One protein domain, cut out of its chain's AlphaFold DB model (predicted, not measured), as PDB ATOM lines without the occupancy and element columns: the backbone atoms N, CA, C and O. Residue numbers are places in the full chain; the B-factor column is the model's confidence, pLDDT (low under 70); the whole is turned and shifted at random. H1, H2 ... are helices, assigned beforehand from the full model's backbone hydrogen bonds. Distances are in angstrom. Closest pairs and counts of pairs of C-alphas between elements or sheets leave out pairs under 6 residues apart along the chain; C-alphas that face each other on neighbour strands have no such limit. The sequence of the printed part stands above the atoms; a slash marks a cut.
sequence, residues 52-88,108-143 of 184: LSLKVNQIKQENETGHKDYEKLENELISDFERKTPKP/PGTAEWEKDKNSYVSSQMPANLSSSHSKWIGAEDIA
ATOM      1  N   LEU A  52      10.113  17.755  10.072       91.69
ATOM      2  CA  LEU A  52       8.959  18.133   9.262       91.69
ATOM      3  C   LEU A  52       8.637  17.048   8.233       91.69
ATOM      4  O   LEU A  52       7.508  16.568   8.194       91.69
ATOM      5  N   SER A  53       9.623  16.613   7.445       91.38
ATOM      6  CA  SER A  53       9.422  15.594   6.409       91.38
ATOM      7  C   SER A  53       8.917  14.267   6.982       91.38
ATOM      8  O   SER A  53       7.992  13.667   6.434       91.38
ATOM      9  N   LEU A  54       9.451  13.843   8.131       94.69
ATOM     10  CA  LEU A  54       9.033  12.629   8.821       94.69
ATOM     11  C   LEU A  54       7.570  12.725   9.260       94.69
ATOM     12  O   LEU A  54       6.797  11.792   9.050       94.69
ATOM     13  N   LYS A  55       7.166  13.877   9.806       94.62
ATOM     14  CA  LYS A  55       5.789  14.109  10.242       94.62
ATOM     15  C   LYS A  55       4.811  14.227   9.069       94.62
ATOM     16  O   LYS A  55       3.717  13.671   9.142       94.62
ATOM     17  N   VAL A  56       5.208  14.880   7.975       95.50
ATOM     18  CA  VAL A  56       4.426  14.932   6.728       95.50
ATOM     19  C   VAL A  56       4.202  13.530   6.177       95.50
ATOM     20  O   VAL A  56       3.073  13.174   5.848       95.50
ATOM     21  N   ASN A  57       5.256  12.716   6.117       96.19
ATOM     22  CA  ASN A  57       5.163  11.338   5.647       96.19
ATOM     23  C   ASN A  57       4.264  10.492   6.547       96.19
ATOM     24  O   ASN A  57       3.446   9.736   6.033       96.19
ATOM     25  N   GLN A  58       4.352  10.666   7.867       96.94
ATOM     26  CA  GLN A  58       3.457  10.007   8.811       96.94
ATOM     27  C   GLN A  58       1.985  10.360   8.531       96.94
ATOM     28  O   GLN A  58       1.168   9.460   8.362       96.94
ATOM     29  N   ILE A  59       1.644  11.651   8.419       95.94
ATOM     30  CA  ILE A  59       0.262  12.090   8.146       95.94
ATOM     31  C   ILE A  59      -0.221  11.553   6.792       95.94
ATOM     32  O   ILE A  59      -1.361  11.096   6.675       95.94
ATOM     33  N   LYS A  60       0.642  11.572   5.769       96.19
ATOM     34  CA  LYS A  60       0.316  11.020   4.450       96.19
ATOM     35  C   LYS A  60       0.067   9.518   4.501       96.19
ATOM     36  O   LYS A  60      -0.904   9.077   3.902       96.19
ATOM     37  N   GLN A  61       0.880   8.754   5.229       96.56
ATOM     38  CA  GLN A  61       0.689   7.310   5.411       96.56
ATOM     39  C   GLN A  61      -0.609   7.000   6.165       96.56
ATOM     40  O   GLN A  61      -1.381   6.149   5.733       96.56
ATOM     41  N   GLU A  62      -0.901   7.733   7.243       96.12
ATOM     42  CA  GLU A  62      -2.131   7.568   8.031       96.12
ATOM     43  C   GLU A  62      -3.409   7.821   7.211       96.12
ATOM     44  O   GLU A  62      -4.459   7.254   7.510       96.12
ATOM     45  N   ASN A  63      -3.328   8.655   6.168       96.25
ATOM     46  CA  ASN A  63      -4.470   9.031   5.328       96.25
ATOM     47  C   ASN A  63      -4.391   8.471   3.896       96.25
ATOM     48  O   ASN A  63      -5.246   8.801   3.075       96.25
ATOM     49  N   GLU A  64      -3.401   7.628   3.583       95.75
ATOM     50  CA  GLU A  64      -3.110   7.187   2.213       95.75
ATOM     51  C   GLU A  64      -4.279   6.416   1.595       95.75
ATOM     52  O   GLU A  64      -4.701   6.719   0.479       95.75
ATOM     53  N   THR A  65      -4.832   5.450   2.331       95.75
ATOM     54  CA  THR A  65      -5.969   4.645   1.865       95.75
ATOM     55  C   THR A  65      -7.184   5.523   1.583       95.75
ATOM     56  O   THR A  65      -7.750   5.452   0.500       95.75
ATOM     57  N   GLY A  66      -7.538   6.417   2.514       95.06
ATOM     58  CA  GLY A  66      -8.682   7.314   2.341       95.06
ATOM     59  C   GLY A  66      -8.496   8.308   1.192       95.06
ATOM     60  O   GLY A  66      -9.458   8.627   0.503       95.06
ATOM     61  N   HIS A  67      -7.266   8.767   0.946       95.44
ATOM     62  CA  HIS A  67      -6.946   9.608  -0.206       95.44
ATOM     63  C   HIS A  67      -7.086   8.843  -1.534       95.44
ATOM     64  O   HIS A  67      -7.726   9.347  -2.453       95.44
ATOM     65  N   LYS A  68      -6.581   7.607  -1.618       96.88
ATOM     66  CA  LYS A  68      -6.741   6.751  -2.808       96.88
ATOM     67  C   LYS A  68      -8.205   6.415  -3.091       96.88
ATOM     68  O   LYS A  68      -8.646   6.482  -4.237       96.88
ATOM     69  N   ASP A  69      -8.964   6.082  -2.050       97.19
ATOM     70  CA  ASP A  69     -10.396   5.800  -2.165       97.19
ATOM     71  C   ASP A  69     -11.180   7.051  -2.588       97.19
ATOM     72  O   ASP A  69     -12.097   6.952  -3.403       97.19
ATOM     73  N   TYR A  70     -10.780   8.232  -2.097       97.00
ATOM     74  CA  TYR A  70     -11.320   9.514  -2.547       97.00
ATOM     75  C   TYR A  70     -11.075   9.732  -4.042       97.00
ATOM     76  O   TYR A  70     -12.032   9.976  -4.766       97.00
ATOM     77  N   GLU A  71      -9.829   9.614  -4.520       96.50
ATOM     78  CA  GLU A  71      -9.497   9.833  -5.938       96.50
ATOM     79  C   GLU A  71     -10.252   8.862  -6.848       96.50
ATOM     80  O   GLU A  71     -10.742   9.230  -7.917       96.50
ATOM     81  N   LYS A  72     -10.378   7.602  -6.424       97.25
ATOM     82  CA  LYS A  72     -11.141   6.606  -7.171       97.25
ATOM     83  C   LYS A  72     -12.615   7.002  -7.276       97.25
ATOM     84  O   LYS A  72     -13.153   7.031  -8.381       97.25
ATOM     85  N   LEU A  73     -13.249   7.325  -6.149       97.06
ATOM     86  CA  LEU A  73     -14.663   7.693  -6.121       97.06
ATOM     87  C   LEU A  73     -14.923   9.018  -6.849       97.06
ATOM     88  O   LEU A  73     -15.911   9.136  -7.565       97.06
ATOM     89  N   GLU A  74     -14.035  10.001  -6.716       96.81
ATOM     90  CA  GLU A  74     -14.112  11.267  -7.445       96.81
ATOM     91  C   GLU A  74     -14.124  11.028  -8.958       96.81
ATOM     92  O   GLU A  74     -15.009  11.529  -9.650       96.81
ATOM     93  N   ASN A  75     -13.211  10.198  -9.467       96.81
ATOM     94  CA  ASN A  75     -13.169   9.849 -10.886       96.81
ATOM     95  C   ASN A  75     -14.441   9.114 -11.348       96.81
ATOM     96  O   ASN A  75     -14.959   9.395 -12.431       96.81
ATOM     97  N   GLU A  76     -14.971   8.201 -10.529       97.19
ATOM     98  CA  GLU A  76     -16.234   7.506 -10.813       97.19
ATOM     99  C   GLU A  76     -17.418   8.487 -10.881       97.19
ATOM    100  O   GLU A  76     -18.212   8.432 -11.823       97.19
ATOM    101  N   LEU A  77     -17.507   9.430  -9.937       96.38
ATOM    102  CA  LEU A  77     -18.563  10.444  -9.882       96.38
ATOM    103  C   LEU A  77     -18.462  11.456 -11.028       96.38
ATOM    104  O   LEU A  77     -19.484  11.812 -11.616       96.38
ATOM    105  N   ILE A  78     -17.250  11.896 -11.377       95.38
ATOM    106  CA  ILE A  78     -17.013  12.768 -12.535       95.38
ATOM    107  C   ILE A  78     -17.460  12.061 -13.817       95.38
ATOM    108  O   ILE A  78     -18.195  12.647 -14.607       95.38
ATOM    109  N   SER A  79     -17.084  10.791 -14.001       95.06
ATOM    110  CA  SER A  79     -17.472  10.014 -15.184       95.06
ATOM    111  C   SER A  79     -18.986   9.787 -15.272       95.06
ATOM    112  O   SER A  79     -19.568   9.850 -16.357       95.06
ATOM    113  N   ASP A  80     -19.647   9.523 -14.143       96.00
ATOM    114  CA  ASP A  80     -21.104   9.387 -14.086       96.00
ATOM    115  C   ASP A  80     -21.815  10.710 -14.416       96.00
ATOM    116  O   ASP A  80     -22.771  10.717 -15.196       96.00
ATOM    117  N   PHE A  81     -21.308  11.836 -13.905       95.25
ATOM    118  CA  PHE A  81     -21.823  13.161 -14.239       95.25
ATOM    119  C   PHE A  81     -21.641  13.486 -15.723       95.25
ATOM    120  O   PHE A  81     -22.606  13.848 -16.383       95.25
ATOM    121  N   GLU A  82     -20.441  13.298 -16.276       93.19
ATOM    122  CA  GLU A  82     -20.135  13.567 -17.689       93.19
ATOM    123  C   GLU A  82     -20.972  12.715 -18.651       93.19
ATOM    124  O   GLU A  82     -21.322  13.164 -19.741       93.19
ATOM    125  N   ARG A  83     -21.344  11.497 -18.245       92.88
ATOM    126  CA  ARG A  83     -22.234  10.626 -19.023       92.88
ATOM    127  C   ARG A  83     -23.675  11.133 -19.052       92.88
ATOM    128  O   ARG A  83     -24.346  10.988 -20.070       92.88
ATOM    129  N   LYS A  84     -24.160  11.673 -17.931       93.25
ATOM    130  CA  LYS A  84     -25.531  12.196 -17.784       93.25
ATOM    131  C   LYS A  84     -25.668  13.614 -18.337       93.25
ATOM    132  O   LYS A  84     -26.702  13.953 -18.907       93.25
ATOM    133  N   THR A  85     -24.612  14.403 -18.194       91.38
ATOM    134  CA  THR A  85     -24.538  15.818 -18.540       91.38
ATOM    135  C   THR A  85     -23.243  16.046 -19.325       91.38
ATOM    136  O   THR A  85     -22.241  16.480 -18.750       91.38
ATOM    137  N   PRO A  86     -23.215  15.723 -20.630       89.69
ATOM    138  CA  PRO A  86     -22.013  15.872 -21.439       89.69
ATOM    139  C   PRO A  86     -21.544  17.326 -21.467       89.69
ATOM    140  O   PRO A  86     -22.347  18.261 -21.454       89.69
ATOM    141  N   LYS A  87     -20.221  17.512 -21.497       86.81
ATOM    142  CA  LYS A  87     -19.612  18.841 -21.512       86.81
ATOM    143  C   LYS A  87     -20.111  19.630 -22.732       86.81
ATOM    144  O   LYS A  87     -20.058  19.084 -23.838       86.81
ATOM    145  N   PRO A  88     -20.541  20.898 -22.567       83.31
ATOM    146  CA  PRO A  88     -20.917  21.743 -23.690       83.31
ATOM    147  C   PRO A  88     -19.782  21.786 -24.712       83.31
ATOM    148  O   PRO A  88     -18.637  22.099 -24.376       83.31
ATOM    149  N   PRO A 108     -19.964  28.547 -24.318       71.69
ATOM    150  CA  PRO A 108     -20.938  29.119 -23.395       71.69
ATOM    151  C   PRO A 108     -21.520  28.022 -22.487       71.69
ATOM    152  O   PRO A 108     -21.770  26.904 -22.928       71.69
ATOM    153  N   GLY A 109     -21.671  28.326 -21.196       76.94
ATOM    154  CA  GLY A 109     -22.144  27.370 -20.185       76.94
ATOM    155  C   GLY A 109     -21.071  26.460 -19.571       76.94
ATOM    156  O   GLY A 109     -21.374  25.752 -18.617       76.94
ATOM    157  N   THR A 110     -19.807  26.502 -20.022       83.94
ATOM    158  CA  THR A 110     -18.734  25.660 -19.439       83.94
ATOM    159  C   THR A 110     -18.492  25.945 -17.952       83.94
ATOM    160  O   THR A 110     -18.292  25.015 -17.180       83.94
ATOM    161  N   ALA A 111     -18.549  27.212 -17.528       85.19
ATOM    162  CA  ALA A 111     -18.361  27.583 -16.123       85.19
ATOM    163  C   ALA A 111     -19.516  27.103 -15.223       85.19
ATOM    164  O   ALA A 111     -19.282  26.643 -14.107       85.19
ATOM    165  N   GLU A 112     -20.755  27.181 -15.720       89.44
ATOM    166  CA  GLU A 112     -21.946  26.648 -15.040       89.44
ATOM    167  C   GLU A 112     -21.830  25.124 -14.907       89.44
ATOM    168  O   GLU A 112     -21.963  24.577 -13.818       89.44
ATOM    169  N   TRP A 113     -21.442  24.454 -15.996       90.81
ATOM    170  CA  TRP A 113     -21.231  23.011 -16.029       90.81
ATOM    171  C   TRP A 113     -20.139  22.547 -15.055       90.81
ATOM    172  O   TRP A 113     -20.316  21.558 -14.348       90.81
ATOM    173  N   GLU A 114     -19.010  23.262 -14.969       90.88
ATOM    174  CA  GLU A 114     -17.947  22.952 -14.003       90.88
ATOM    175  C   GLU A 114     -18.418  23.129 -12.558       90.88
ATOM    176  O   GLU A 114     -18.100  22.307 -11.696       90.88
ATOM    177  N   LYS A 115     -19.216  24.168 -12.292       93.44
ATOM    178  CA  LYS A 115     -19.822  24.397 -10.980       93.44
ATOM    179  C   LYS A 115     -20.796  23.275 -10.611       93.44
ATOM    180  O   LYS A 115     -20.712  22.758  -9.496       93.44
ATOM    181  N   ASP A 116     -21.657  22.864 -11.538       94.62
ATOM    182  CA  ASP A 116     -22.624  21.782 -11.334       94.62
ATOM    183  C   ASP A 116     -21.928  20.442 -11.102       94.62
ATOM    184  O   ASP A 116     -22.274  19.720 -10.165       94.62
ATOM    185  N   LYS A 117     -20.878  20.145 -11.878       94.06
ATOM    186  CA  LYS A 117     -20.036  18.962 -11.675       94.06
ATOM    187  C   LYS A 117     -19.435  18.948 -10.270       94.06
ATOM    188  O   LYS A 117     -19.551  17.955  -9.555       94.06
ATOM    189  N   ASN A 118     -18.813  20.050  -9.852       93.94
ATOM    190  CA  ASN A 118     -18.172  20.142  -8.539       93.94
ATOM    191  C   ASN A 118     -19.202  20.037  -7.400       93.94
ATOM    192  O   ASN A 118     -18.943  19.399  -6.378       93.94
ATOM    193  N   SER A 119     -20.391  20.619  -7.582       96.25
ATOM    194  CA  SER A 119     -21.508  20.481  -6.644       96.25
ATOM    195  C   SER A 119     -22.017  19.039  -6.565       96.25
ATOM    196  O   SER A 119     -22.308  18.551  -5.474       96.25
ATOM    197  N   TYR A 120     -22.104  18.338  -7.696       95.94
ATOM    198  CA  TYR A 120     -22.505  16.934  -7.735       95.94
ATOM    199  C   TYR A 120     -21.501  16.058  -6.986       95.94
ATOM    200  O   TYR A 120     -21.883  15.379  -6.034       95.94
ATOM    201  N   VAL A 121     -20.217  16.142  -7.349       94.69
ATOM    202  CA  VAL A 121     -19.142  15.360  -6.721       94.69
ATOM    203  C   VAL A 121     -19.100  15.617  -5.217       94.69
ATOM    204  O   VAL A 121     -19.136  14.670  -4.435       94.69
ATOM    205  N   SER A 122     -19.105  16.884  -4.789       92.69
ATOM    206  CA  SER A 122     -19.075  17.221  -3.358       92.69
ATOM    207  C   SER A 122     -20.301  16.719  -2.591       92.69
ATOM    208  O   SER A 122     -20.149  16.264  -1.461       92.69
ATOM    209  N   SER A 123     -21.498  16.735  -3.192       96.19
ATOM    210  CA  SER A 123     -22.724  16.246  -2.540       96.19
ATOM    211  C   SER A 123     -22.754  14.728  -2.331       96.19
ATOM    212  O   SER A 123     -23.410  14.250  -1.409       96.19
ATOM    213  N   GLN A 124     -22.057  13.976  -3.186       95.94
ATOM    214  CA  GLN A 124     -22.002  12.512  -3.137       95.94
ATOM    215  C   GLN A 124     -20.783  11.994  -2.364       95.94
ATOM    216  O   GLN A 124     -20.727  10.815  -2.020       95.94
ATOM    217  N   MET A 125     -19.804  12.859  -2.087       95.88
ATOM    218  CA  MET A 125     -18.558  12.467  -1.443       95.88
ATOM    219  C   MET A 125     -18.755  12.197   0.062       95.88
ATOM    220  O   MET A 125     -19.159  13.096   0.805       95.88
ATOM    221  N   PRO A 126     -18.408  10.997   0.565       96.50
ATOM    222  CA  PRO A 126     -18.443  10.705   1.991       96.50
ATOM    223  C   PRO A 126     -17.517  11.624   2.800       96.50
ATOM    224  O   PRO A 126     -16.356  11.852   2.445       96.50
ATOM    225  N   ALA A 127     -18.006  12.111   3.944       95.31
ATOM    226  CA  ALA A 127     -17.275  13.058   4.789       95.31
ATOM    227  C   ALA A 127     -15.932  12.506   5.306       95.31
ATOM    228  O   ALA A 127     -14.964  13.251   5.444       95.31
ATOM    229  N   ASN A 128     -15.850  11.199   5.572       94.94
ATOM    230  CA  ASN A 128     -14.614  10.542   5.997       94.94
ATOM    231  C   ASN A 128     -13.540  10.575   4.898       94.94
ATOM    232  O   ASN A 128     -12.397  10.911   5.196       94.94
ATOM    233  N   LEU A 129     -13.905  10.299   3.640       94.50
ATOM    234  CA  LEU A 129     -12.974  10.350   2.509       94.50
ATOM    235  C   LEU A 129     -12.523  11.782   2.229       94.50
ATOM    236  O   LEU A 129     -11.331  12.028   2.072       94.50
ATOM    237  N   SER A 130     -13.457  12.739   2.249       93.81
ATOM    238  CA  SER A 130     -13.130  14.162   2.105       93.81
ATOM    239  C   SER A 130     -12.162  14.639   3.196       93.81
ATOM    240  O   SER A 130     -11.184  15.326   2.900       93.81
ATOM    241  N   SER A 131     -12.370  14.208   4.446       95.00
ATOM    242  CA  SER A 131     -11.471  14.509   5.566       95.00
ATOM    243  C   SER A 131     -10.081  13.897   5.375       95.00
ATOM    244  O   SER A 131      -9.082  14.601   5.519       95.00
ATOM    245  N   SER A 132      -9.991  12.616   5.001       94.06
ATOM    246  CA  SER A 132      -8.706  11.957   4.734       94.06
ATOM    247  C   SER A 132      -7.951  12.609   3.576       94.06
ATOM    248  O   SER A 132      -6.766  12.900   3.713       94.06
ATOM    249  N   HIS A 133      -8.632  12.907   2.469       95.94
ATOM    250  CA  HIS A 133      -8.040  13.602   1.329       95.94
ATOM    251  C   HIS A 133      -7.538  15.003   1.714       95.94
ATOM    252  O   HIS A 133      -6.395  15.353   1.423       95.94
ATOM    253  N   SER A 134      -8.344  15.777   2.449       95.44
ATOM    254  CA  SER A 134      -7.955  17.106   2.936       95.44
ATOM    255  C   SER A 134      -6.730  17.052   3.854       95.44
ATOM    256  O   SER A 134      -5.809  17.849   3.681       95.44
ATOM    257  N   LYS A 135      -6.665  16.087   4.781       95.81
ATOM    258  CA  LYS A 135      -5.491  15.886   5.645       95.81
ATOM    259  C   LYS A 135      -4.254  15.451   4.869       95.81
ATOM    260  O   LYS A 135      -3.151  15.847   5.225       95.81
ATOM    261  N   TRP A 136      -4.427  14.652   3.819       96.81
ATOM    262  CA  TRP A 136      -3.324  14.202   2.978       96.81
ATOM    263  C   TRP A 136      -2.715  15.358   2.170       96.81
ATOM    264  O   TRP A 136      -1.495  15.527   2.164       96.81
ATOM    265  N   ILE A 137      -3.556  16.196   1.549       95.69
ATOM    266  CA  ILE A 137      -3.112  17.398   0.824       95.69
ATOM    267  C   ILE A 137      -2.524  18.427   1.793       95.69
ATOM    268  O   ILE A 137      -1.446  18.964   1.550       95.69
ATOM    269  N   GLY A 138      -3.201  18.665   2.916       95.69
ATOM    270  CA  GLY A 138      -2.785  19.604   3.956       95.69
ATOM    271  C   GLY A 138      -1.703  19.075   4.898       95.69
ATOM    272  O   GLY A 138      -1.441  19.703   5.921       95.69
ATOM    273  N   ALA A 139      -1.078  17.930   4.598       95.25
ATOM    274  CA  ALA A 139      -0.159  17.256   5.515       95.25
ATOM    275  C   ALA A 139       1.018  18.145   5.936       95.25
ATOM    276  O   ALA A 139       1.456  18.075   7.082       95.25
ATOM    277  N   GLU A 140       1.515  18.996   5.036       93.69
ATOM    278  CA  GLU A 140       2.593  19.938   5.345       93.69
ATOM    279  C   GLU A 140       2.164  21.000   6.359       93.69
ATOM    280  O   GLU A 140       2.864  21.220   7.347       93.69
ATOM    281  N   ASP A 141       1.005  21.622   6.156       94.88
ATOM    282  CA  ASP A 141       0.504  22.659   7.056       94.88
ATOM    283  C   ASP A 141       0.131  22.082   8.425       94.88
ATOM    284  O   ASP A 141       0.489  22.665   9.449       94.88
ATOM    285  N   ILE A 142      -0.487  20.897   8.451       94.50
ATOM    286  CA  ILE A 142      -0.797  20.166   9.689       94.50
ATOM    287  C   ILE A 142       0.496  19.788  10.426       94.50
ATOM    288  O   ILE A 142       0.605  19.975  11.639       94.50
ATOM    289  N   ALA A 143       1.511  19.292   9.712       94.44
ATOM    290  CA  ALA A 143       2.796  18.961  10.321       94.44
ATOM    291  C   ALA A 143       3.476  20.205  10.909       94.44
ATOM    292  O   ALA A 143       3.978  20.156  12.035       94.44
TER     293      ALA A 143
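Overview. This is residues 52 to 88 and 108 to 143 of the 184 residues of an uncharacterized protein of Desulfobacterales bacterium (UniProt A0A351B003). H1 and the long H2 follow each other end to end at an angle; the chain folds back through H3 and H4, which slant across different parts of H2, to H5, packed on H1. The 73 printed residues include five named helices, H1 to H5 in order: all helix. The rod is loose, with radius of gyration of the C-alphas 15.0 A and spans 46 by 21 by 15 A.

Along the chain. Find C-alpha 52 at (8.959, 18.133, 9.262), where H1, residues 52 to 62, begins. H2, residues 64 to 84, spans 30.5 A; H3, 110 to 124, spans 21.2 A. H4, 127 to 137, precedes H5, 139 to 143, ending at (2.796, 18.961, 10.321).

Arrangement. H1 touches H5, closest C-alphas Val 56 and Ala 139, 5.3 A. Residues 64 to 70 of H2 touch H4, closest C-alphas His 67 and His 133, 4.4 A, at a steep tilt of 66 degrees. Residues 74 to 81 touch H3, closest C-alphas Leu 77 and Val 121, 5.9 A. In all five helices every O i to N i+4 pair is within hydrogen-bond range.

Size, cuts and confidence. Residues 89 to 107 are not printed; C-alphas 88 and 108 are 7.4 A apart. No printed residue is under pLDDT 70.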